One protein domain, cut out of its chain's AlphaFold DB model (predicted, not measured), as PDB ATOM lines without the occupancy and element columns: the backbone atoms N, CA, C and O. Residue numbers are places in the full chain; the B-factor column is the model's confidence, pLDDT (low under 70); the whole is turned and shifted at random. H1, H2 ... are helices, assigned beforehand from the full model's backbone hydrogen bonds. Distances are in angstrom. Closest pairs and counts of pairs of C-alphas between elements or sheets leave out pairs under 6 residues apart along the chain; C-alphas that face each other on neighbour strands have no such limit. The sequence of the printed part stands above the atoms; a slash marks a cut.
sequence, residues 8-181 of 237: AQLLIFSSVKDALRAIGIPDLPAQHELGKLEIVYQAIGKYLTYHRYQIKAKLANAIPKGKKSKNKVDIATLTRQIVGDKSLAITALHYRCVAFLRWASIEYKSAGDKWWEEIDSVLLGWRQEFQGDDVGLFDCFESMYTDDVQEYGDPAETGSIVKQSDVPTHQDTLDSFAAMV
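What this domain is: This is residues 8 to 181 of the 237 residues of an uncharacterized protein of Dendrothele bispora (strain CBS 962.96) (UniProt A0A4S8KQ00). One long helix, H2, runs along the length of the domain and bears a group of helices toward each end: the side-by-side pair H1 and H7, of which H1 crosses H2, and a larger cluster of crossed helices, H3, H4 and H6. H5 meets H6 near one end in a V, and a long stretch, residues 153 to 168, leads from the cluster back to H7, while residues 65 to 70 stick out. The printed part has 174 residues with seven named helices, H1 to H7 in chain order, and no named strand; the class is all helix. It is compact, with a radius of gyration of the C-alphas of 17.5 A, and its outline is elongated, 58 by 37 by 35 A.

Where its parts are: H1 is residues 8 to 23, 23.1 A from first to last C-alpha, and begins at C-alpha 8 (-33.179, 41.605, -3.561). H2, residues 34 to 62, is the longest at 42.0 A and ends at C-alpha 62 (-27.331, 13.465, 6.974). H3 is residues 75 to 83. H4, residues 92 to 107, is 22.7 A long; H5, residues 114 to 130, is 24.5 A; H6, residues 134 to 152, is 26.7 A. H7, residues 169 to 179, ends at C-alpha 179 (-24.317, 33.321, -11.790).

How they stand to each other: H1 touches H2 with residues 13 to 17 alone, about perpendicular at 80 degrees; the closest C-alphas, of Phe 13 and Tyr 41, are 5.8 A apart. H1 also touches H7, opposite ways at a shallow tilt of 21 degrees, with the C-alphas of Ala 19 and Leu 174 closest at 5.7 A. H2 and H3 form a helical hairpin, opposite ways at 33 degrees, only just a shallow tilt; the C-alphas of Ile 55 and Ile 82 are closest at 5.8 A. H3 touches H4, about perpendicular at 88 degrees, closest at the C-alphas of Ile 75 and Tyr 95, 6.3 A. H4 touches H6 at a steep tilt of 69.6 degrees, only just short of about perpendicular; the C-alphas of Arg 96 and Tyr 145 are closest at 5.1 A. H5 touches H6 with residues 126 to 130 alone, opposite ways at a steep tilt of 49 degrees, with the C-alphas of Phe 130 and Leu 137 closest at 6.3 A. H6 and H7 are apart. Each O i to N i+4 pair is within hydrogen-bond range in H1, H3, H4, H5, H6 and H7, and 23 of 25 are in H2.

The domain as a whole: The two C-alphas farthest apart, of His 32 and Lys 68, are 58.7 A apart. The printed part has no cut. The links H2 to H3 and H6 to H7 are long, and H5 to H6 is tight. The mean pLDDT of the printed part is 88.5, and residues 8 to 10, 67 to 68 and 70 are under 70.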
ATOM      1  N   ALA A   8     -34.083  42.731  -3.304       55.41
ATOM      2  CA  ALA A   8     -33.179  41.605  -3.561       55.41
ATOM      3  C   ALA A   8     -33.910  40.280  -3.870       55.41
ATOM      4  O   ALA A   8     -33.421  39.477  -4.660       55.41
ATOM      5  N   GLN A   9     -35.097  40.052  -3.292       58.44
ATOM      6  CA  GLN A   9     -35.935  38.898  -3.652       58.44
ATOM      7  C   GLN A   9     -36.472  39.053  -5.076       58.44
ATOM      8  O   GLN A   9     -36.554  38.077  -5.818       58.44
ATOM      9  N   LEU A  10     -36.742  40.300  -5.476       62.47
ATOM     10  CA  LEU A  10     -37.134  40.636  -6.837       62.47
ATOM     11  C   LEU A  10     -36.066  40.221  -7.862       62.47
ATOM     12  O   LEU A  10     -36.433  39.729  -8.923       62.47
ATOM     13  N   LEU A  11     -34.774  40.357  -7.525       75.56
ATOM     14  CA  LEU A  11     -33.659  40.000  -8.410       75.56
ATOM     15  C   LEU A  11     -33.578  38.486  -8.661       75.56
ATOM     16  O   LEU A  11     -33.439  38.047  -9.800       75.56
ATOM     17  N   ILE A  12     -33.718  37.673  -7.610       81.88
ATOM     18  CA  ILE A  12     -33.741  36.209  -7.749       81.88
ATOM     19  C   ILE A  12     -34.944  35.791  -8.596       81.88
ATOM     20  O   ILE A  12     -34.818  34.971  -9.504       81.88
ATOM     21  N   PHE A  13     -36.118  36.367  -8.329       86.44
ATOM     22  CA  PHE A  13     -37.338  35.998  -9.041       86.44
ATOM     23  C   PHE A  13     -37.307  36.443 -10.503       86.44
ATOM     24  O   PHE A  13     -37.777  35.701 -11.367       86.44
ATOM     25  N   SER A  14     -36.716  37.605 -10.801       84.44
ATOM     26  CA  SER A  14     -36.489  38.033 -12.180       84.44
ATOM     27  C   SER A  14     -35.525  37.098 -12.900       84.44
ATOM     28  O   SER A  14     -35.880  36.634 -13.980       84.44
ATOM     29  N   SER A  15     -34.391  36.736 -12.284       87.25
ATOM     30  CA  SER A  15     -33.414  35.828 -12.900       87.25
ATOM     31  C   SER A  15     -34.003  34.446 -13.168       87.25
ATOM     32  O   SER A  15     -33.829  33.912 -14.258       87.25
ATOM     33  N   VAL A  16     -34.770  33.884 -12.222       88.81
ATOM     34  CA  VAL A  16     -35.465  32.602 -12.428       88.81
ATOM     35  C   VAL A  16     -36.484  32.717 -13.560       88.81
ATOM     36  O   VAL A  16     -36.504  31.876 -14.451       88.81
ATOM     37  N   LYS A  17     -37.316  33.763 -13.573       90.12
ATOM     38  CA  LYS A  17     -38.305  33.979 -14.640       90.12
ATOM     39  C   LYS A  17     -37.635  34.117 -16.012       90.12
ATOM     40  O   LYS A  17     -38.118  33.531 -16.978       90.12
ATOM     41  N   ASP A  18     -36.551  34.880 -16.110       90.00
ATOM     42  CA  ASP A  18     -35.842  35.083 -17.374       90.00
ATOM     43  C   ASP A  18     -35.148  33.793 -17.843       90.00
ATOM     44  O   ASP A  18     -35.225  33.468 -19.028       90.00
ATOM     45  N   ALA A  19     -34.621  32.980 -16.921       91.19
ATOM     46  CA  ALA A  19     -34.116  31.645 -17.236       91.19
ATOM     47  C   ALA A  19     -35.216  30.708 -17.760       91.19
ATOM     48  O   ALA A  19     -35.035  30.047 -18.780       91.19
ATOM     49  N   LEU A  20     -36.389  30.680 -17.112       90.88
ATOM     50  CA  LEU A  20     -37.516  29.851 -17.558       90.88
ATOM     51  C   LEU A  20     -38.019  30.268 -18.951       90.88
ATOM     52  O   LEU A  20     -38.408  29.413 -19.747       90.88
ATOM     53  N   ARG A  21     -37.970  31.569 -19.274       90.31
ATOM     54  CA  ARG A  21     -38.256  32.067 -20.630       90.31
ATOM     55  C   ARG A  21     -37.202  31.622 -21.636       90.31
ATOM     56  O   ARG A  21     -37.575  31.198 -22.723       90.31
ATOM     57  N   ALA A  22     -35.922  31.697 -21.279       90.75
ATOM     58  CA  ALA A  22     -34.825  31.261 -22.143       90.75
ATOM     59  C   ALA A  22     -34.885  29.752 -22.445       90.75
ATOM     60  O   ALA A  22     -34.591  29.340 -23.562       90.75
ATOM     61  N   ILE A  23     -35.342  28.943 -21.484       91.50
ATOM     62  CA  ILE A  23     -35.606  27.507 -21.674       91.50
ATOM     63  C   ILE A  23     -36.817  27.257 -22.594       91.50
ATOM     64  O   ILE A  23     -36.948  26.176 -23.163       91.50
ATOM     65  N   GLY A  24     -37.702  28.243 -22.761       89.00
ATOM     66  CA  GLY A  24     -38.910  28.111 -23.576       89.00
ATOM     67  C   GLY A  24     -40.060  27.413 -22.851       89.00
ATOM     68  O   GLY A  24     -40.845  26.715 -23.490       89.00
ATOM     69  N   ILE A  25     -40.171  27.581 -21.526       87.31
ATOM     70  CA  ILE A  25     -41.308  27.043 -20.771       87.31
ATOM     71  C   ILE A  25     -42.610  27.687 -21.284       87.31
ATOM     72  O   ILE A  25     -42.725  28.921 -21.252       87.31
ATOM     73  N   PRO A  26     -43.583  26.882 -21.759       79.38
ATOM     74  CA  PRO A  26     -44.863  27.400 -22.224       79.38
ATOM     75  C   PRO A  26     -45.629  28.052 -21.066       79.38
ATOM     76  O   PRO A  26     -45.347  27.810 -19.894       79.38
ATOM     77  N   ASP A  27     -46.597  28.904 -21.395       82.88
ATOM     78  CA  ASP A  27     -47.502  29.554 -20.432       82.88
ATOM     79  C   ASP A  27     -46.867  30.594 -19.490       82.88
ATOM     80  O   ASP A  27     -47.530  31.110 -18.585       82.88
ATOM     81  N   LEU A  28     -45.609  30.986 -19.719       86.12
ATOM     82  CA  LEU A  28     -45.061  32.171 -19.063       86.12
ATOM     83  C   LEU A  28     -45.710  33.443 -19.632       86.12
ATOM     84  O   LEU A  28     -45.700  33.637 -20.850       86.12
ATOM     85  N   PRO A  29     -46.215  34.354 -18.777       84.69
ATOM     86  CA  PRO A  29     -46.811  35.604 -19.226       84.69
ATOM     87  C   PRO A  29     -45.851  36.417 -20.088       84.69
ATOM     88  O   PRO A  29     -44.634  36.456 -19.832       84.69
ATOM     89  N   ALA A  30     -46.400  37.131 -21.069       79.50
ATOM     90  CA  ALA A  30     -45.613  38.048 -21.881       79.50
ATOM     91  C   ALA A  30     -45.050  39.192 -21.016       79.50
ATOM     92  O   ALA A  30     -45.558  39.501 -19.938       79.50
ATOM     93  N   GLN A  31     -43.976  39.849 -21.472       70.88
ATOM     94  CA  GLN A  31     -43.310  40.915 -20.701       70.88
ATOM     95  C   GLN A  31     -44.248  42.056 -20.280       70.88
ATOM     96  O   GLN A  31     -44.050  42.632 -19.214       70.88
ATOM     97  N   HIS A  32     -45.271  42.354 -21.081       78.44
ATOM     98  CA  HIS A  32     -46.222  43.436 -20.830       78.44
ATOM     99  C   HIS A  32     -47.379  43.047 -19.886       78.44
ATOM    100  O   HIS A  32     -48.140  43.913 -19.462       78.44
ATOM    101  N   GLU A  33     -47.519  41.771 -19.509       82.19
ATOM    102  CA  GLU A  33     -48.616  41.280 -18.660       82.19
ATOM    103  C   GLU A  33     -48.279  41.370 -17.158       82.19
ATOM    104  O   GLU A  33     -48.237  40.367 -16.443       82.19
ATOM    105  N   LEU A  34     -48.045  42.590 -16.660       77.88
ATOM    106  CA  LEU A  34     -47.526  42.847 -15.305       77.88
ATOM    107  C   LEU A  34     -48.323  42.162 -14.179       77.88
ATOM    108  O   LEU A  34     -47.731  41.615 -13.254       77.88
ATOM    109  N   GLY A  35     -49.658  42.135 -14.269       76.19
ATOM    110  CA  GLY A  35     -50.510  41.501 -13.251       76.19
ATOM    111  C   GLY A  35     -50.316  39.984 -13.138       76.19
ATOM    112  O   GLY A  35     -50.440  39.422 -12.053       76.19
ATOM    113  N   LYS A  36     -49.953  39.315 -14.240       82.31
ATOM    114  CA  LYS A  36     -49.656  37.875 -14.241       82.31
ATOM    115  C   LYS A  36     -48.230  37.583 -13.766       82.31
ATOM    116  O   LYS A  36     -47.978  36.494 -13.260       82.31
ATOM    117  N   LEU A  37     -47.308  38.546 -13.876       83.44
ATOM    118  CA  LEU A  37     -45.940  38.399 -13.357       83.44
ATOM    119  C   LEU A  37     -45.912  38.262 -11.835       83.44
ATOM    120  O   LEU A  37     -45.125  37.477 -11.319       83.44
ATOM    121  N   GLU A  38     -46.798  38.960 -11.124       84.25
ATOM    122  CA  GLU A  38     -46.921  38.829  -9.667       84.25
ATOM    123  C   GLU A  38     -47.268  37.388  -9.259       84.25
ATOM    124  O   GLU A  38     -46.660  36.831  -8.348       84.25
ATOM    125  N   ILE A  39     -48.176  36.734  -9.993       86.69
ATOM    126  CA  ILE A  39     -48.544  35.327  -9.764       86.69
ATOM    127  C   ILE A  39     -47.334  34.411  -9.983       86.69
ATOM    128  O   ILE A  39     -47.081  33.506  -9.185       86.69
ATOM    129  N   VAL A  40     -46.551  34.666 -11.037       88.25
ATOM    130  CA  VAL A  40     -45.321  33.914 -11.325       88.25
ATOM    131  C   VAL A  40     -44.299  34.088 -10.203       88.25
ATOM    132  O   VAL A  40     -43.744  33.100  -9.726       88.25
ATOM    133  N   TYR A  41     -44.074  35.314  -9.729       89.25
ATOM    134  CA  TYR A  41     -43.148  35.581  -8.627       89.25
ATOM    135  C   TYR A  41     -43.592  34.930  -7.318       89.25
ATOM    136  O   TYR A  41     -42.762  34.351  -6.618       89.25
ATOM    137  N   GLN A  42     -44.891  34.928  -7.015       88.25
ATOM    138  CA  GLN A  42     -45.430  34.210  -5.858       88.25
ATOM    139  C   GLN A  42     -45.220  32.695  -5.972       88.25
ATOM    140  O   GLN A  42     -44.825  32.052  -4.996       88.25
ATOM    141  N   ALA A  43     -45.434  32.120  -7.159       90.06
ATOM    142  CA  ALA A  43     -45.196  30.700  -7.407       90.06
ATOM    143  C   ALA A  43     -43.709  30.332  -7.265       90.06
ATOM    144  O   ALA A  43     -43.380  29.373  -6.562       90.06
ATOM    145  N   ILE A  44     -42.812  31.129  -7.860       90.56
ATOM    146  CA  ILE A  44     -41.355  30.975  -7.729       90.56
ATOM    147  C   ILE A  44     -40.946  31.073  -6.258       90.56
ATOM    148  O   ILE A  44     -40.268  30.180  -5.753       90.56
ATOM    149  N   GLY A  45     -41.403  32.108  -5.548       89.75
ATOM    150  CA  GLY A  45     -41.107  32.312  -4.131       89.75
ATOM    151  C   GLY A  45     -41.530  31.116  -3.279       89.75
ATOM    152  O   GLY A  45     -40.714  30.571  -2.537       89.75
ATOM    153  N   LYS A  46     -42.766  30.629  -3.454       91.00
ATOM    154  CA  LYS A  46     -43.268  29.433  -2.758       91.00
ATOM    155  C   LYS A  46     -42.388  28.209  -3.020       91.00
ATOM    156  O   LYS A  46     -42.083  27.465  -2.087       91.00
ATOM    157  N   TYR A  47     -41.977  27.999  -4.270       91.00
ATOM    158  CA  TYR A  47     -41.153  26.854  -4.653       91.00
ATOM    159  C   TYR A  47     -39.733  26.945  -4.080       91.00
ATOM    160  O   TYR A  47     -39.233  25.970  -3.519       91.00
ATOM    161  N   LEU A  48     -39.104  28.123  -4.135       89.94
ATOM    162  CA  LEU A  48     -37.780  28.362  -3.552       89.94
ATOM    163  C   LEU A  48     -37.792  28.181  -2.033       89.94
ATOM    164  O   LEU A  48     -36.925  27.494  -1.495       89.94
ATOM    165  N   THR A  49     -38.795  28.730  -1.344       90.06
ATOM    166  CA  THR A  49     -38.982  28.524   0.097       90.06
ATOM    167  C   THR A  49     -39.135  27.039   0.420       90.06
ATOM    168  O   THR A  49     -38.449  26.532   1.305       90.06
ATOM    169  N   TYR A  50     -39.975  26.312  -0.324       92.31
ATOM    170  CA  TYR A  50     -40.145  24.871  -0.138       92.31
ATOM    171  C   TYR A  50     -38.822  24.102  -0.289       92.31
ATOM    172  O   TYR A  50     -38.469  23.319   0.594       92.31
ATOM    173  N   HIS A  51     -38.050  24.356  -1.352       91.38
ATOM    174  CA  HIS A  51     -36.762  23.676  -1.555       91.38
ATOM    175  C   HIS A  51     -35.727  24.046  -0.505       91.38
ATOM    176  O   HIS A  51     -35.012  23.164  -0.041       91.38
ATOM    177  N   ARG A  52     -35.689  25.303  -0.054       92.31
ATOM    178  CA  ARG A  52     -34.846  25.723   1.073       92.31
ATOM    179  C   ARG A  52     -35.132  24.892   2.329       92.31
ATOM    180  O   ARG A  52     -34.206  24.365   2.948       92.31
ATOM    181  N   TYR A  53     -36.403  24.696   2.680       91.75
ATOM    182  CA  TYR A  53     -36.765  23.829   3.807       91.75
ATOM    183  C   TYR A  53     -36.341  22.372   3.588       91.75
ATOM    184  O   TYR A  53     -35.774  21.758   4.492       91.75
ATOM    185  N   GLN A  54     -36.561  21.830   2.387       93.69
ATOM    186  CA  GLN A  54     -36.187  20.452   2.051       93.69
ATOM    187  C   GLN A  54     -34.672  20.224   2.107       93.69
ATOM    188  O   GLN A  54     -34.228  19.228   2.675       93.69
ATOM    189  N   ILE A  55     -33.876  21.148   1.565       95.06
ATOM    190  CA  ILE A  55     -32.408  21.091   1.605       95.06
ATOM    191  C   ILE A  55     -31.936  21.056   3.059       95.06
ATOM    192  O   ILE A  55     -31.221  20.134   3.448       95.06
ATOM    193  N   LYS A  56     -32.405  21.995   3.890       93.50
ATOM    194  CA  LYS A  56     -32.021  22.066   5.305       93.50
ATOM    195  C   LYS A  56     -32.413  20.807   6.081       93.50
ATOM    196  O   LYS A  56     -31.618  20.304   6.871       93.50
ATOM    197  N   ALA A  57     -33.611  20.272   5.843       92.69
ATOM    198  CA  ALA A  57     -34.070  19.043   6.485       92.69
ATOM    199  C   ALA A  57     -33.194  17.834   6.114       92.69
ATOM    200  O   ALA A  57     -32.800  17.061   6.986       92.69
ATOM    201  N   LYS A  58     -32.843  17.690   4.831       94.81
ATOM    202  CA  LYS A  58     -31.984  16.599   4.346       94.81
ATOM    203  C   LYS A  58     -30.557  16.715   4.881       94.81
ATOM    204  O   LYS A  58     -30.009  15.718   5.339       94.81
ATOM    205  N   LEU A  59     -30.000  17.927   4.926       94.31
ATOM    206  CA  LEU A  59     -28.700  18.196   5.552       94.31
ATOM    207  C   LEU A  59     -28.700  17.822   7.038       94.31
ATOM    208  O   LEU A  59     -27.815  17.102   7.492       94.31
ATOM    209  N   ALA A  60     -29.724  18.240   7.786       90.88
ATOM    210  CA  ALA A  60     -29.846  17.924   9.207       90.88
ATOM    211  C   ALA A  60     -29.945  16.413   9.480       90.88
ATOM    212  O   ALA A  60     -29.431  15.939  10.492       90.88
ATOM    213  N   ASN A  61     -30.586  15.658   8.583       90.44
ATOM    214  CA  ASN A  61     -30.695  14.203   8.691       90.44
ATOM    215  C   ASN A  61     -29.400  13.471   8.311       90.44
ATOM    216  O   ASN A  61     -29.152  12.384   8.826       90.44
ATOM    217  N   ALA A  62     -28.588  14.054   7.427       91.38
ATOM    218  CA  ALA A  62     -27.331  13.465   6.974       91.38
ATOM    219  C   ALA A  62     -26.166  13.669   7.951       91.38
ATOM    220  O   ALA A  62     -25.161  12.972   7.846       91.38
ATOM    221  N   ILE A  63     -26.291  14.596   8.907       90.25
ATOM    222  CA  ILE A  63     -25.266  14.839   9.925       90.25
ATOM    223  C   ILE A  63     -25.430  13.836  11.083       90.25
ATOM    224  O   ILE A  63     -26.468  13.822  11.754       90.25
ATOM    225  N   PRO A  64     -24.403  13.017  11.380       84.75
ATOM    226  CA  PRO A  64     -24.377  12.105  12.517       84.75
ATOM    227  C   PRO A  64     -24.717  12.772  13.853       84.75
ATOM    228  O   PRO A  64     -24.050  13.709  14.294       84.75
ATOM    229  N   LYS A  65     -25.686  12.216  14.586       81.69
ATOM    230  CA  LYS A  65     -25.952  12.594  15.985       81.69
ATOM    231  C   LYS A  65     -24.984  11.865  16.924       81.69
ATOM    232  O   LYS A  65     -25.378  10.984  17.683       81.69
ATOM    233  N   GLY A  66     -23.703  12.218  16.839       74.31
ATOM    234  CA  GLY A  66     -22.636  11.716  17.712       74.31
ATOM    235  C   GLY A  66     -21.592  10.834  17.018       74.31
ATOM    236  O   GLY A  66     -21.801  10.316  15.922       74.31
ATOM    237  N   LYS A  67     -20.458  10.635  17.704       65.50
ATOM    238  CA  LYS A  67     -19.225  10.021  17.166       65.50
ATOM    239  C   LYS A  67     -19.348   8.554  16.718       65.50
ATOM    240  O   LYS A  67     -18.451   8.053  16.057       65.50
ATOM    241  N   LYS A  68     -20.420   7.848  17.098       62.62
ATOM    242  CA  LYS A  68     -20.622   6.409  16.819       62.62
ATOM    243  C   LYS A  68     -21.777   6.121  15.850       62.62
ATOM    244  O   LYS A  68     -22.211   4.974  15.755       62.62
ATOM    245  N   SER A  69     -22.314   7.136  15.167       70.62
ATOM    246  CA  SER A  69     -23.371   6.898  14.178       70.62
ATOM    247  C   SER A  69     -22.812   6.082  13.015       70.62
ATOM    248  O   SER A  69     -21.920   6.541  12.308       70.62
ATOM    249  N   LYS A  70     -23.364   4.886  12.796       64.50
ATOM    250  CA  LYS A  70     -23.040   4.040  11.637       64.50
ATOM    251  C   LYS A  70     -23.640   4.566  10.326       64.50
ATOM    252  O   LYS A  70     -23.325   4.043   9.269       64.50
ATOM    253  N   ASN A  71     -24.474   5.603  10.392       70.50
ATOM    254  CA  ASN A  71     -25.189   6.164   9.248       70.50
ATOM    255  C   ASN A  71     -24.514   7.451   8.754       70.50
ATOM    256  O   ASN A  71     -25.168   8.488   8.650       70.50
ATOM    257  N   LYS A  72     -23.196   7.416   8.524       85.62
ATOM    258  CA  LYS A  72     -22.533   8.489   7.775       85.62
ATOM    259  C   LYS A  72     -22.995   8.391   6.323       85.62
ATOM    260  O   LYS A  72     -23.010   7.304   5.756       85.62
ATOM    261  N   VAL A  73     -23.440   9.509   5.767       92.00
ATOM    262  CA  VAL A  73     -23.925   9.582   4.388       92.00
ATOM    263  C   VAL A  73     -22.854  10.285   3.571       92.00
ATOM    264  O   VAL A  73     -22.564  11.450   3.838       92.00
ATOM    265  N   ASP A  74     -22.289   9.601   2.582       94.19
ATOM    266  CA  ASP A  74     -21.320  10.197   1.662       94.19
ATOM    267  C   ASP A  74     -21.943  11.358   0.861       94.19
ATOM    268  O   ASP A  74     -23.171  11.537   0.798       94.19
ATOM    269  N   ILE A  75     -21.094  12.186   0.256       95.75
ATOM    270  CA  ILE A  75     -21.533  13.397  -0.444       95.75
ATOM    271  C   ILE A  75     -22.418  13.109  -1.663       95.75
ATOM    272  O   ILE A  75     -23.368  13.857  -1.921       95.75
ATOM    273  N   ALA A  76     -22.188  12.009  -2.386       95.38
ATOM    274  CA  ALA A  76     -23.000  11.656  -3.547       95.38
ATOM    275  C   ALA A  76     -24.391  11.174  -3.139       95.38
ATOM    276  O   ALA A  76     -25.393  11.598  -3.729       95.38
ATOM    277  N   THR A  77     -24.484  10.358  -2.088       94.81
ATOM    278  CA  THR A  77     -25.766   9.936  -1.519       94.81
ATOM    279  C   THR A  77     -26.552  11.127  -0.985       94.81
ATOM    280  O   THR A  77     -27.742  11.245  -1.288       94.81
ATOM    281  N   LEU A  78     -25.915  12.058  -0.268       95.62
ATOM    282  CA  LEU A  78     -26.594  13.279   0.174       95.62
ATOM    283  C   LEU A  78     -27.045  14.145  -1.006       95.62
ATOM    284  O   LEU A  78     -28.167  14.651  -1.005       95.62
ATOM    285  N   THR A  79     -26.204  14.311  -2.022       95.88
ATOM    286  CA  THR A  79     -26.550  15.119  -3.197       95.88
ATOM    287  C   THR A  79     -27.764  14.537  -3.911       95.88
ATOM    288  O   THR A  79     -28.724  15.266  -4.164       95.88
ATOM    289  N   ARG A  80     -27.801  13.215  -4.131       94.00
ATOM    290  CA  ARG A  80     -28.992  12.526  -4.655       94.00
ATOM    291  C   ARG A  80     -30.210  12.724  -3.768       94.00
ATOM    292  O   ARG A  80     -31.285  13.016  -4.282       94.00
ATOM    293  N   GLN A  81     -30.058  12.608  -2.448       94.44
ATOM    294  CA  GLN A  81     -31.161  12.870  -1.528       94.44
ATOM    295  C   GLN A  81     -31.688  14.292  -1.710       94.44
ATOM    296  O   GLN A  81     -32.901  14.460  -1.789       94.44
ATOM    297  N   ILE A  82     -30.824  15.310  -1.802       95.25
ATOM    298  CA  ILE A  82     -31.204  16.721  -1.990       95.25
ATOM    299  C   ILE A  82     -31.932  16.935  -3.318       95.25
ATOM    300  O   ILE A  82     -33.053  17.464  -3.314       95.25
ATOM    301  N   VAL A  83     -31.328  16.485  -4.419       92.56
ATOM    302  CA  VAL A  83     -31.879  16.599  -5.774       92.56
ATOM    303  C   VAL A  83     -33.227  15.877  -5.860       92.56
ATOM    304  O   VAL A  83     -34.212  16.485  -6.294       92.56
ATOM    305  N   GLY A  84     -33.312  14.660  -5.315       90.44
ATOM    306  CA  GLY A  84     -34.467  13.767  -5.407       90.44
ATOM    307  C   GLY A  84     -34.621  13.197  -6.815       90.44
ATOM    308  O   GLY A  84     -33.644  13.079  -7.546       90.44
ATOM    309  N   ASP A  85     -35.859  12.935  -7.228       87.00
ATOM    310  CA  ASP A  85     -36.181  12.352  -8.545       87.00
ATOM    311  C   ASP A  85     -36.128  13.372  -9.700       87.00
ATOM    312  O   ASP A  85     -36.725  13.182 -10.760       87.00
ATOM    313  N   LYS A  86     -35.461  14.511  -9.491       85.06
ATOM    314  CA  LYS A  86     -35.340  15.551 -10.511       85.06
ATOM    315  C   LYS A  86     -34.281  15.137 -11.528       85.06
ATOM    316  O   LYS A  86     -33.204  14.689 -11.149       85.06
ATOM    317  N   SER A  87     -34.564  15.366 -12.807       83.62
ATOM    318  CA  SER A  87     -33.632  15.130 -13.916       83.62
ATOM    319  C   SER A  87     -32.525  16.193 -13.958       83.62
ATOM    320  O   SER A  87     -32.475  17.001 -14.881       83.62
ATOM    321  N   LEU A  88     -31.667  16.217 -12.939       89.25
ATOM    322  CA  LEU A  88     -30.501  17.094 -12.851       89.25
ATOM    323  C   LEU A  88     -29.233  16.276 -13.112       89.25
ATOM    324  O   LEU A  88     -29.011  15.252 -12.462       89.25
ATOM    325  N   ALA A  89     -28.388  16.742 -14.028       93.38
ATOM    326  CA  ALA A  89     -27.062  16.178 -14.223       93.38
ATOM    327  C   ALA A  89     -26.161  16.601 -13.057       93.38
ATOM    328  O   ALA A  89     -25.825  17.777 -12.899       93.38
ATOM    329  N   ILE A  90     -25.781  15.640 -12.216       93.50
ATOM    330  CA  ILE A  90     -24.941  15.897 -11.046       93.50
ATOM    331  C   ILE A  90     -23.487  16.047 -11.503       93.50
ATOM    332  O   ILE A  90     -22.849  15.080 -11.916       93.50
ATOM    333  N   THR A  91     -22.963  17.267 -11.423       93.62
ATOM    334  CA  THR A  91     -21.559  17.584 -11.733       93.62
ATOM    335  C   THR A  91     -20.711  17.660 -10.462       93.62
ATOM    336  O   THR A  91     -21.234  17.730  -9.349       93.62
ATOM    337  N   ALA A  92     -19.384  17.728 -10.606       92.88
ATOM    338  CA  ALA A  92     -18.480  17.896  -9.463       92.88
ATOM    339  C   ALA A  92     -18.746  19.201  -8.685       92.88
ATOM    340  O   ALA A  92     -18.598  19.243  -7.466       92.88
ATOM    341  N   LEU A  93     -19.197  20.260  -9.370       92.00
ATOM    342  CA  LEU A  93     -19.605  21.509  -8.723       92.00
ATOM    343  C   LEU A  93     -20.761  21.285  -7.735       92.00
ATOM    344  O   LEU A  93     -20.744  21.849  -6.646       92.00
ATOM    345  N   HIS A  94     -21.715  20.407  -8.061       93.62
ATOM    346  CA  HIS A  94     -22.825  20.096  -7.160       93.62
ATOM    347  C   HIS A  94     -22.334  19.471  -5.855       93.62
ATOM    348  O   HIS A  94     -22.783  19.879  -4.785       93.62
ATOM    349  N   TYR A  95     -21.386  18.531  -5.920       95.88
ATOM    350  CA  TYR A  95     -20.807  17.932  -4.716       95.88
ATOM    351  C   TYR A  95     -20.098  18.964  -3.845       95.88
ATOM    352  O   TYR A  95     -20.336  18.995  -2.641       95.88
ATOM    353  N   ARG A  96     -19.323  19.872  -4.443       96.12
ATOM    354  CA  ARG A  96     -18.680  20.973  -3.712       96.12
ATOM    355  C   ARG A  96     -19.685  21.896  -3.033       96.12
ATOM    356  O   ARG A  96     -19.540  22.213  -1.854       96.12
ATOM    357  N   CYS A  97     -20.737  22.297  -3.746       95.31
ATOM    358  CA  CYS A  97     -21.791  23.130  -3.172       95.31
ATOM    359  C   CYS A  97     -22.512  22.414  -2.019       95.31
ATOM    360  O   CYS A  97     -22.797  23.034  -0.997       95.31
ATOM    361  N   VAL A  98     -22.790  21.114  -2.148       96.88
ATOM    362  CA  VAL A  98     -23.425  20.335  -1.075       96.88
ATOM    363  C   VAL A  98     -22.482  20.145   0.117       96.88
ATOM    364  O   VAL A  98     -22.948  20.245   1.252       96.88
ATOM    365  N   ALA A  99     -21.181  19.955  -0.110       97.25
ATOM    366  CA  ALA A  99     -20.178  19.863   0.952       97.25
ATOM    367  C   ALA A  99     -20.109  21.175   1.745       97.25
ATOM    368  O   ALA A  99     -20.246  21.168   2.969       97.25
ATOM    369  N   PHE A 100     -20.060  22.315   1.047       97.38
ATOM    370  CA  PHE A 100     -20.180  23.636   1.667       97.38
ATOM    371  C   PHE A 100     -21.465  23.777   2.499       97.38
ATOM    372  O   PHE A 100     -21.423  24.232   3.641       97.38
ATOM    373  N   LEU A 101     -22.620  23.352   1.975       96.81
ATOM    374  CA  LEU A 101     -23.885  23.420   2.718       96.81
ATOM    375  C   LEU A 101     -23.911  22.492   3.943       96.81
ATOM    376  O   LEU A 101     -24.535  22.828   4.958       96.81
ATOM    377  N   ARG A 102     -23.253  21.326   3.877       96.12
ATOM    378  CA  ARG A 102     -23.116  20.426   5.029       96.12
ATOM    379  C   ARG A 102     -22.216  21.048   6.090       96.12
ATOM    380  O   ARG A 102     -22.638  21.106   7.245       96.12
ATOM    381  N   TRP A 103     -21.063  21.593   5.704       95.81
ATOM    382  CA  TRP A 103     -20.204  22.374   6.597       95.81
ATOM    383  C   TRP A 103     -20.980  23.524   7.254       95.81
ATOM    384  O   TRP A 103     -21.029  23.615   8.480       95.81
ATOM    385  N   ALA A 104     -21.713  24.321   6.474       94.81
ATOM    386  CA  ALA A 104     -22.512  25.431   6.990       94.81
ATOM    387  C   ALA A 104     -23.623  24.970   7.954       94.81
ATOM    388  O   ALA A 104     -23.979  25.678   8.891       94.81
ATOM    389  N   SER A 105     -24.175  23.769   7.768       93.56
ATOM    390  CA  SER A 105     -25.143  23.173   8.705       93.56
ATOM    391  C   SER A 105     -24.495  22.726  10.025       93.56
ATOM    392  O   SER A 105     -25.153  22.644  11.073       93.56
ATOM    393  N   ILE A 106     -23.202  22.403   9.994       92.19
ATOM    394  CA  ILE A 106     -22.414  22.041  11.172       92.19
ATOM    395  C   ILE A 106     -21.989  23.302  11.926       92.19
ATOM    396  O   ILE A 106     -22.195  23.351  13.137       92.19
ATOM    397  N   GLU A 107     -21.489  24.309  11.217       93.69
ATOM    398  CA  GLU A 107     -20.978  25.552  11.796       93.69
ATOM    399  C   GLU A 107     -22.111  26.455  12.309       93.69
ATOM    400  O   GLU A 107     -22.108  26.903  13.458       93.69
ATOM    401  N   TYR A 108     -23.147  26.665  11.493       91.88
ATOM    402  CA  TYR A 108     -24.230  27.595  11.800       91.88
ATOM    403  C   TYR A 108     -25.472  26.864  12.315       91.88
ATOM    404  O   TYR A 108     -26.099  26.063  11.620       91.88
ATOM    405  N   LYS A 109     -25.871  27.169  13.556       86.44
ATOM    406  CA  LYS A 109     -27.036  26.557  14.231       86.44
ATOM    407  C   LYS A 109     -28.300  27.414  14.204       86.44
ATOM    408  O   LYS A 109     -29.270  27.099  14.893       86.44
ATOM    409  N   SER A 110     -28.317  28.487  13.414       87.56
ATOM    410  CA  SER A 110     -29.484  29.357  13.304       87.56
ATOM    411  C   SER A 110     -30.716  28.621  12.762       87.56
ATOM    412  O   SER A 110     -30.662  27.764  11.872       87.56
ATOM    413  N   ALA A 111     -31.876  28.961  13.318       81.62
ATOM    414  CA  ALA A 111     -33.158  28.402  12.910       81.62
ATOM    415  C   ALA A 111     -33.733  29.142  11.691       81.62
ATOM    416  O   ALA A 111     -33.413  30.304  11.447       81.62
ATOM    417  N   GLY A 112     -34.601  28.456  10.939       82.19
ATOM    418  CA  GLY A 112     -35.374  29.057   9.845       82.19
ATOM    419  C   GLY A 112     -34.525  29.793   8.804       82.19
ATOM    420  O   GLY A 112     -33.452  29.309   8.431       82.19
ATOM    421  N   ASP A 113     -35.029  30.951   8.374       84.81
ATOM    422  CA  ASP A 113     -34.455  31.785   7.310       84.81
ATOM    423  C   ASP A 113     -33.126  32.444   7.688       84.81
ATOM    424  O   ASP A 113     -32.286  32.649   6.817       84.81
ATOM    425  N   LYS A 114     -32.874  32.679   8.982       88.25
ATOM    426  CA  LYS A 114     -31.616  33.273   9.459       88.25
ATOM    427  C   LYS A 114     -30.386  32.454   9.045       88.25
ATOM    428  O   LYS A 114     -29.323  33.005   8.799       88.25
ATOM    429  N   TRP A 115     -30.538  31.136   8.932       91.56
ATOM    430  CA  TRP A 115     -29.467  30.263   8.447       91.56
ATOM    431  C   TRP A 115     -29.087  30.550   6.988       91.56
ATOM    432  O   TRP A 115     -27.911  30.546   6.646       91.56
ATOM    433  N   TRP A 116     -30.071  30.847   6.133       91.19
ATOM    434  CA  TRP A 116     -29.807  31.233   4.746       91.19
ATOM    435  C   TRP A 116     -29.150  32.610   4.663       91.19
ATOM    436  O   TRP A 116     -28.249  32.795   3.857       91.19
ATOM    437  N   GLU A 117     -29.534  33.548   5.532       90.25
ATOM    438  CA  GLU A 117     -28.887  34.865   5.616       90.25
ATOM    439  C   GLU A 117     -27.414  34.769   6.046       90.25
ATOM    440  O   GLU A 117     -26.569  35.519   5.552       90.25
ATOM    441  N   GLU A 118     -27.088  33.841   6.951       91.00
ATOM    442  CA  GLU A 118     -25.707  33.555   7.359       91.00
ATOM    443  C   GLU A 118     -24.896  32.974   6.196       91.00
ATOM    444  O   GLU A 118     -23.797  33.459   5.928       91.00
ATOM    445  N   ILE A 119     -25.460  32.024   5.446       92.31
ATOM    446  CA  ILE A 119     -24.825  31.478   4.236       92.31
ATOM    447  C   ILE A 119     -24.595  32.561   3.185       92.31
ATOM    448  O   ILE A 119     -23.484  32.681   2.670       92.31
ATOM    449  N   ASP A 120     -25.616  33.366   2.887       90.56
ATOM    450  CA  ASP A 120     -25.510  34.465   1.925       90.56
ATOM    451  C   ASP A 120     -24.409  35.449   2.349       90.56
ATOM    452  O   ASP A 120     -23.655  35.944   1.510       90.56
ATOM    453  N   SER A 121     -24.264  35.690   3.657       90.06
ATOM    454  CA  SER A 121     -23.210  36.546   4.209       90.06
ATOM    455  C   SER A 121     -21.813  35.938   4.059       90.06
ATOM    456  O   SER A 121     -20.881  36.665   3.724       90.06
ATOM    457  N   VAL A 122     -21.656  34.625   4.269       92.44
ATOM    458  CA  VAL A 122     -20.380  33.915   4.054       92.44
ATOM    459  C   VAL A 122     -19.981  33.966   2.584       92.44
ATOM    460  O   VAL A 122     -18.866  34.371   2.265       92.44
ATOM    461  N   LEU A 123     -20.906  33.632   1.682       90.56
ATOM    462  CA  LEU A 123     -20.659  33.652   0.240       90.56
ATOM    463  C   LEU A 123     -20.340  35.060  -0.266       90.56
ATOM    464  O   LEU A 123     -19.469  35.230  -1.119       90.56
ATOM    465  N   LEU A 124     -21.023  36.081   0.260       88.69
ATOM    466  CA  LEU A 124     -20.697  37.471  -0.041       88.69
ATOM    467  C   LEU A 124     -19.299  37.839   0.471       88.69
ATOM    468  O   LEU A 124     -18.559  38.499  -0.254       88.69
ATOM    469  N   GLY A 125     -18.940  37.400   1.680       90.19
ATOM    470  CA  GLY A 125     -17.609  37.587   2.253       90.19
ATOM    471  C   GLY A 125     -16.519  36.998   1.362       90.19
ATOM    472  O   GLY A 125     -15.608  37.721   0.976       90.19
ATOM    473  N   TRP A 126     -16.672  35.741   0.936       91.19
ATOM    474  CA  TRP A 126     -15.736  35.102   0.005       91.19
ATOM    475  C   TRP A 126     -15.643  35.864  -1.321       91.19
ATOM    476  O   TRP A 126     -14.550  36.205  -1.761       91.19
ATOM    477  N   ARG A 127     -16.769  36.246  -1.936       87.31
ATOM    478  CA  ARG A 127     -16.734  37.049  -3.176       87.31
ATOM    479  C   ARG A 127     -15.995  38.382  -3.004       87.31
ATOM    480  O   ARG A 127     -15.315  38.823  -3.927       87.31
ATOM    481  N   GLN A 128     -16.141  39.033  -1.851       89.38
ATOM    482  CA  GLN A 128     -15.464  40.297  -1.541       89.38
ATOM    483  C   GLN A 128     -13.982  40.127  -1.209       89.38
ATOM    484  O   GLN A 128     -13.212  41.054  -1.452       89.38
ATOM    485  N   GLU A 129     -13.601  38.989  -0.637       90.88
ATOM    486  CA  GLU A 129     -12.218  38.648  -0.306       90.88
ATOM    487  C   GLU A 129     -11.418  38.306  -1.564       90.88
ATOM    488  O   GLU A 129     -10.322  38.827  -1.749       90.88
ATOM    489  N   PHE A 130     -12.004  37.513  -2.466       89.31
ATOM    490  CA  PHE A 130     -11.327  37.045  -3.675       89.31
ATOM    491  C   PHE A 130     -11.465  37.997  -4.880       89.31
ATOM    492  O   PHE A 130     -10.670  37.909  -5.802       89.31
ATOM    493  N   GLN A 131     -12.417  38.942  -4.897       84.19
ATOM    494  CA  GLN A 131     -12.529  40.046  -5.886       84.19
ATOM    495  C   GLN A 131     -12.304  39.674  -7.371       84.19
ATOM    496  O   GLN A 131     -11.721  40.450  -8.126       84.19
ATOM    497  N   GLY A 132     -12.797  38.514  -7.812       76.75
ATOM    498  CA  GLY A 132     -12.622  38.025  -9.189       76.75
ATOM    499  C   GLY A 132     -11.473  37.027  -9.374       76.75
ATOM    500  O   GLY A 132     -11.237  36.578 -10.492       76.75
ATOM    501  N   ASP A 133     -10.783  36.650  -8.298       90.19
ATOM    502  CA  ASP A 133      -9.965  35.442  -8.241       90.19
ATOM    503  C   ASP A 133     -10.863  34.204  -8.118       90.19
ATOM    504  O   ASP A 133     -11.142  33.685  -7.032       90.19
ATOM    505  N   ASP A 134     -11.349  33.746  -9.269       86.38
ATOM    506  CA  ASP A 134     -12.196  32.556  -9.362       86.38
ATOM    507  C   ASP A 134     -11.460  31.283  -8.913       86.38
ATOM    508  O   ASP A 134     -12.107  30.342  -8.450       86.38
ATOM    509  N   VAL A 135     -10.122  31.252  -9.004       91.00
ATOM    510  CA  VAL A 135      -9.305  30.106  -8.575       91.00
ATOM    511  C   VAL A 135      -9.276  30.024  -7.053       91.00
ATOM    512  O   VAL A 135      -9.620  28.985  -6.499       91.00
ATOM    513  N   GLY A 136      -8.972  31.128  -6.368       90.94
ATOM    514  CA  GLY A 136      -8.996  31.168  -4.903       90.94
ATOM    515  C   GLY A 136     -10.381  30.860  -4.320       90.94
ATOM    516  O   GLY A 136     -10.508  30.125  -3.335       90.94
ATOM    517  N   LEU A 137     -11.446  31.349  -4.969       90.69
ATOM    518  CA  LEU A 137     -12.814  31.001  -4.582       90.69
ATOM    519  C   LEU A 137     -13.108  29.509  -4.800       90.69
ATOM    520  O   LEU A 137     -13.731  28.876  -3.945       90.69
ATOM    521  N   PHE A 138     -12.668  28.946  -5.927       92.81
ATOM    522  CA  PHE A 138     -12.793  27.518  -6.204       92.81
ATOM    523  C   PHE A 138     -12.063  26.671  -5.153       92.81
ATOM    524  O   PHE A 138     -12.652  25.715  -4.646       92.81
ATOM    525  N   ASP A 139     -10.851  27.055  -4.754       94.31
ATOM    526  CA  ASP A 139     -10.051  26.336  -3.755       94.31
ATOM    527  C   ASP A 139     -10.748  26.270  -2.386       94.31
ATOM    528  O   ASP A 139     -10.673  25.252  -1.697       94.31
ATOM    529  N   CYS A 140     -11.512  27.303  -2.008       94.44
ATOM    530  CA  CYS A 140     -12.343  27.267  -0.800       94.44
ATOM    531  C   CYS A 140     -13.403  26.157  -0.868       94.44
ATOM    532  O   CYS A 140     -13.600  25.408   0.090       94.44
ATOM    533  N   PHE A 141     -14.084  26.030  -2.007       95.94
ATOM    534  CA  PHE A 141     -15.072  24.974  -2.228       95.94
ATOM    535  C   PHE A 141     -14.429  23.586  -2.341       95.94
ATOM    536  O   PHE A 141     -14.999  22.612  -1.847       95.94
ATOM    537  N   GLU A 142     -13.254  23.488  -2.963       96.31
ATOM    538  CA  GLU A 142     -12.494  22.240  -3.081       96.31
ATOM    539  C   GLU A 142     -11.988  21.750  -1.720       96.31
ATOM    540  O   GLU A 142     -12.100  20.560  -1.421       96.31
ATOM    541  N   SER A 143     -11.508  22.654  -0.861       96.12
ATOM    542  CA  SER A 143     -11.109  22.317   0.510       96.12
ATOM    543  C   SER A 143     -12.290  21.744   1.293       96.12
ATOM    544  O   SER A 143     -12.171  20.674   1.880       96.12
ATOM    545  N   MET A 144     -13.458  22.396   1.236       96.31
ATOM    546  CA  MET A 144     -14.671  21.913   1.914       96.31
ATOM    547  C   MET A 144     -15.113  20.540   1.402       96.31
ATOM    548  O   MET A 144     -15.565  19.701   2.177       96.31
ATOM    549  N   TYR A 145     -14.992  20.304   0.095       97.12
ATOM    550  CA  TYR A 145     -15.280  19.005  -0.505       97.12
ATOM    551  C   TYR A 145     -14.292  17.926  -0.054       97.12
ATOM    552  O   TYR A 145     -14.716  16.832   0.309       97.12
ATOM    553  N   THR A 146     -12.998  18.238  -0.032       96.88
ATOM    554  CA  THR A 146     -11.948  17.306   0.400       96.88
ATOM    555  C   THR A 146     -12.138  16.903   1.860       96.88
ATOM    556  O   THR A 146     -12.113  15.713   2.172       96.88
ATOM    557  N   ASP A 147     -12.409  17.872   2.738       95.88
ATOM    558  CA  ASP A 147     -12.692  17.622   4.153       95.88
ATOM    559  C   ASP A 147     -13.951  16.751   4.327       95.88
ATOM    560  O   ASP A 147     -13.976  15.827   5.143       95.88
ATOM    561  N   ASP A 148     -14.995  16.999   3.526       95.69
ATOM    562  CA  ASP A 148     -16.224  16.202   3.548       95.69
ATOM    563  C   ASP A 148     -15.980  14.755   3.090       95.69
ATOM    564  O   ASP A 148     -16.447  13.816   3.738       95.69
ATOM    565  N   VAL A 149     -15.192  14.555   2.031       94.69
ATOM    566  CA  VAL A 149     -14.799  13.220   1.553       94.69
ATOM    567  C   VAL A 149     -13.994  12.467   2.612       94.69
ATOM    568  O   VAL A 149     -14.258  11.288   2.854       94.69
ATOM    569  N   GLN A 150     -13.055  13.133   3.288       93.94
ATOM    570  CA  GLN A 150     -12.270  12.514   4.360       93.94
ATOM    571  C   GLN A 150     -13.141  12.093   5.553       93.94
ATOM    572  O   GLN A 150     -12.945  11.013   6.115       93.94
ATOM    573  N   GLU A 151     -14.125  12.911   5.935       92.19
ATOM    574  CA  GLU A 151     -14.970  12.645   7.106       92.19
ATOM    575  C   GLU A 151     -16.118  11.658   6.819       92.19
ATOM    576  O   GLU A 151     -16.484  10.856   7.694       92.19
ATOM    577  N   TYR A 152     -16.715  11.712   5.624       92.00
ATOM    578  CA  TYR A 152     -17.955  10.997   5.284       92.00
ATOM    579  C   TYR A 152     -17.799   9.909   4.217       92.00
ATOM    580  O   TYR A 152     -18.727   9.112   4.053       92.00
ATOM    581  N   GLY A 153     -16.644   9.828   3.559       90.44
ATOM    582  CA  GLY A 153     -16.318   8.817   2.554       90.44
ATOM    583  C   GLY A 153     -16.341   9.338   1.115       90.44
ATOM    584  O   GLY A 153     -17.002  10.328   0.792       90.44
ATOM    585  N   ASP A 154     -15.617   8.627   0.248       87.69
ATOM    586  CA  ASP A 154     -15.452   8.954  -1.169       87.69
ATOM    587  C   ASP A 154     -16.726   8.637  -1.981       87.69
ATOM    588  O   ASP A 154     -17.233   7.511  -1.920       87.69
ATOM    589  N   PRO A 155     -17.257   9.594  -2.767       88.00
ATOM    590  CA  PRO A 155     -18.382   9.352  -3.662       88.00
ATOM    591  C   PRO A 155     -18.063   8.466  -4.875       88.00
ATOM    592  O   PRO A 155     -18.989   8.181  -5.633       88.00
ATOM    593  N   ALA A 156     -16.816   8.053  -5.120       84.31
ATOM    594  CA  ALA A 156     -16.433   7.303  -6.320       84.31
ATOM    595  C   ALA A 156     -17.237   6.006  -6.522       84.31
ATOM    596  O   ALA A 156     -17.537   5.640  -7.658       84.31
ATOM    597  N   GLU A 157     -17.620   5.326  -5.439       76.69
ATOM    598  CA  GLU A 157     -18.383   4.070  -5.514       76.69
ATOM    599  C   GLU A 157     -19.900   4.281  -5.543       76.69
ATOM    600  O   GLU A 157     -20.650   3.433  -6.028       76.69
ATOM    601  N   THR A 158     -20.378   5.407  -5.015       81.69
ATOM    602  CA  THR A 158     -21.812   5.657  -4.842       81.69
ATOM    603  C   THR A 158     -22.349   6.650  -5.863       81.69
ATOM    604  O   THR A 158     -23.557   6.694  -6.078       81.69
ATOM    605  N   GLY A 159     -21.506   7.485  -6.461       81.06
ATOM    606  CA  GLY A 159     -21.857   8.640  -7.277       81.06
ATOM    607  C   GLY A 159     -21.481   8.507  -8.746       81.06
ATOM    608  O   GLY A 159     -20.593   7.763  -9.135       81.06
ATOM    609  N   SER A 160     -22.155   9.299  -9.576       84.12
ATOM    610  CA  SER A 160     -21.769   9.551 -10.962       84.12
ATOM    611  C   SER A 160     -21.518  11.045 -11.096       84.12
ATOM    612  O   SER A 160     -22.336  11.844 -10.640       84.12
ATOM    613  N   ILE A 161     -20.371  11.415 -11.664       88.75
ATOM    614  CA  ILE A 161     -20.061  12.799 -12.017       88.75
ATOM    615  C   ILE A 161     -20.274  12.939 -13.518       88.75
ATOM    616  O   ILE A 161     -19.554  12.337 -14.317       88.75
ATOM    617  N   VAL A 162     -21.254  13.752 -13.893       91.50
ATOM    618  CA  VAL A 162     -21.471  14.146 -15.283       91.50
ATOM    619  C   VAL A 162     -20.426  15.198 -15.656       91.50
ATOM    620  O   VAL A 162     -20.179  16.144 -14.899       91.50
ATOM    621  N   LYS A 163     -19.777  15.018 -16.811       90.56
ATOM    622  CA  LYS A 163     -18.828  15.998 -17.353       90.56
ATOM    623  C   LYS A 163     -19.578  17.248 -17.785       90.56
ATOM    624  O   LYS A 163     -20.706  17.152 -18.252       90.56
ATOM    625  N   GLN A 164     -18.923  18.406 -17.723       88.25
ATOM    626  CA  GLN A 164     -19.554  19.665 -18.132       88.25
ATOM    627  C   GLN A 164     -20.057  19.630 -19.586       88.25
ATOM    628  O   GLN A 164     -21.091  20.208 -19.880       88.25
ATOM    629  N   SER A 165     -19.376  18.905 -20.482       91.50
ATOM    630  CA  SER A 165     -19.796  18.726 -21.881       91.50
ATOM    631  C   SER A 165     -21.119  17.979 -22.055       91.50
ATOM    632  O   SER A 165     -21.743  18.093 -23.105       91.50
ATOM    633  N   ASP A 166     -21.512  17.197 -21.050       93.19
ATOM    634  CA  ASP A 166     -22.659  16.290 -21.100       93.19
ATOM    635  C   ASP A 166     -23.839  16.847 -20.278       93.19
ATOM    636  O   ASP A 166     -24.866  16.181 -20.118       93.19
ATOM    637  N   VAL A 167     -23.699  18.062 -19.732       92.94
ATOM    638  CA  VAL A 167     -24.764  18.754 -19.004       92.94
ATOM    639  C   VAL A 167     -25.861  19.171 -19.994       92.94
ATOM    640  O   VAL A 167     -25.572  19.742 -21.046       92.94
ATOM    641  N   PRO A 168     -27.145  18.896 -19.701       93.69
ATOM    642  CA  PRO A 168     -28.237  19.341 -20.554       93.69
ATOM    643  C   PRO A 168     -28.298  20.870 -20.675       93.69
ATOM    644  O   PRO A 168     -28.232  21.584 -19.677       93.69
ATOM    645  N   THR A 169     -28.576  21.378 -21.878       92.75
ATOM    646  CA  THR A 169     -28.603  22.825 -22.180       92.75
ATOM    647  C   THR A 169     -29.503  23.647 -21.252       92.75
ATOM    648  O   THR A 169     -29.193  24.793 -20.928       92.75
ATOM    649  N   HIS A 170     -30.630  23.086 -20.807       91.31
ATOM    650  CA  HIS A 170     -31.532  23.785 -19.889       91.31
ATOM    651  C   HIS A 170     -30.893  24.019 -18.513       91.31
ATOM    652  O   HIS A 170     -31.157  25.045 -17.888       91.31
ATOM    653  N   GLN A 171     -30.040  23.099 -18.055       93.50
ATOM    654  CA  GLN A 171     -29.305  23.231 -16.804       93.50
ATOM    655  C   GLN A 171     -28.189  24.272 -16.943       93.50
ATOM    656  O   GLN A 171     -28.144  25.192 -16.135       93.50
ATOM    657  N   ASP A 172     -27.399  24.231 -18.022       92.00
ATOM    658  CA  ASP A 172     -26.389  25.269 -18.305       92.00
ATOM    659  C   ASP A 172     -27.006  26.676 -18.399       92.00
ATOM    660  O   ASP A 172     -26.437  27.667 -17.931       92.00
ATOM    661  N   THR A 173     -28.206  26.770 -18.983       92.81
ATOM    662  CA  THR A 173     -28.968  28.024 -19.043       92.81
ATOM    663  C   THR A 173     -29.303  28.512 -17.634       92.81
ATOM    664  O   THR A 173     -29.043  29.669 -17.311       92.81
ATOM    665  N   LEU A 174     -29.836  27.643 -16.769       90.81
ATOM    666  CA  LEU A 174     -30.144  28.001 -15.380       90.81
ATOM    667  C   LEU A 174     -28.899  28.448 -14.612       90.81
ATOM    668  O   LEU A 174     -28.959  29.472 -13.932       90.81
ATOM    669  N   ASP A 175     -27.786  27.732 -14.760       89.75
ATOM    670  CA  ASP A 175     -26.527  28.045 -14.082       89.75
ATOM    671  C   ASP A 175     -25.987  29.418 -14.518       89.75
ATOM    672  O   ASP A 175     -25.589  30.231 -13.679       89.75
ATOM    673  N   SER A 176     -26.090  29.742 -15.811       90.62
ATOM    674  CA  SER A 176     -25.716  31.058 -16.350       90.62
ATOM    675  C   SER A 176     -26.554  32.194 -15.751       90.62
ATOM    676  O   SER A 176     -26.022  33.236 -15.366       90.62
ATOM    677  N   PHE A 177     -27.873  32.002 -15.619       90.31
ATOM    678  CA  PHE A 177     -28.748  32.992 -14.978       90.31
ATOM    679  C   PHE A 177     -28.536  33.084 -13.464       90.31
ATOM    680  O   PHE A 177     -28.635  34.178 -12.898       90.31
ATOM    681  N   ALA A 178     -28.219  31.970 -12.803       86.88
ATOM    682  CA  ALA A 178     -27.901  31.944 -11.381       86.88
ATOM    683  C   ALA A 178     -26.602  32.709 -11.075       86.88
ATOM    684  O   ALA A 178     -26.550  33.451 -10.092       86.88
ATOM    685  N   ALA A 179     -25.586  32.605 -11.939       84.62
ATOM    686  CA  ALA A 179     -24.317  33.321 -11.790       84.62
ATOM    687  C   ALA A 179     -24.477  34.856 -11.792       84.62
ATOM    688  O   ALA A 179     -23.707  35.556 -11.133       84.62
ATOM    689  N   MET A 180     -25.506  35.378 -12.471       83.31
ATOM    690  CA  MET A 180     -25.806  36.817 -12.541       83.31
ATOM    691  C   MET A 180     -26.502  37.375 -11.289       83.31
ATOM    692  O   MET A 180     -26.653  38.591 -11.154       83.31
ATOM    693  N   VAL A 181     -26.950  36.520 -10.365       82.94
ATOM    694  CA  VAL A 181     -27.614  36.967  -9.136       82.94
ATOM    695  C   VAL A 181     -26.578  37.558  -8.181       82.94
ATOM    696  O   VAL A 181     -25.685  36.864  -7.690       82.94
TER     697      VAL A 181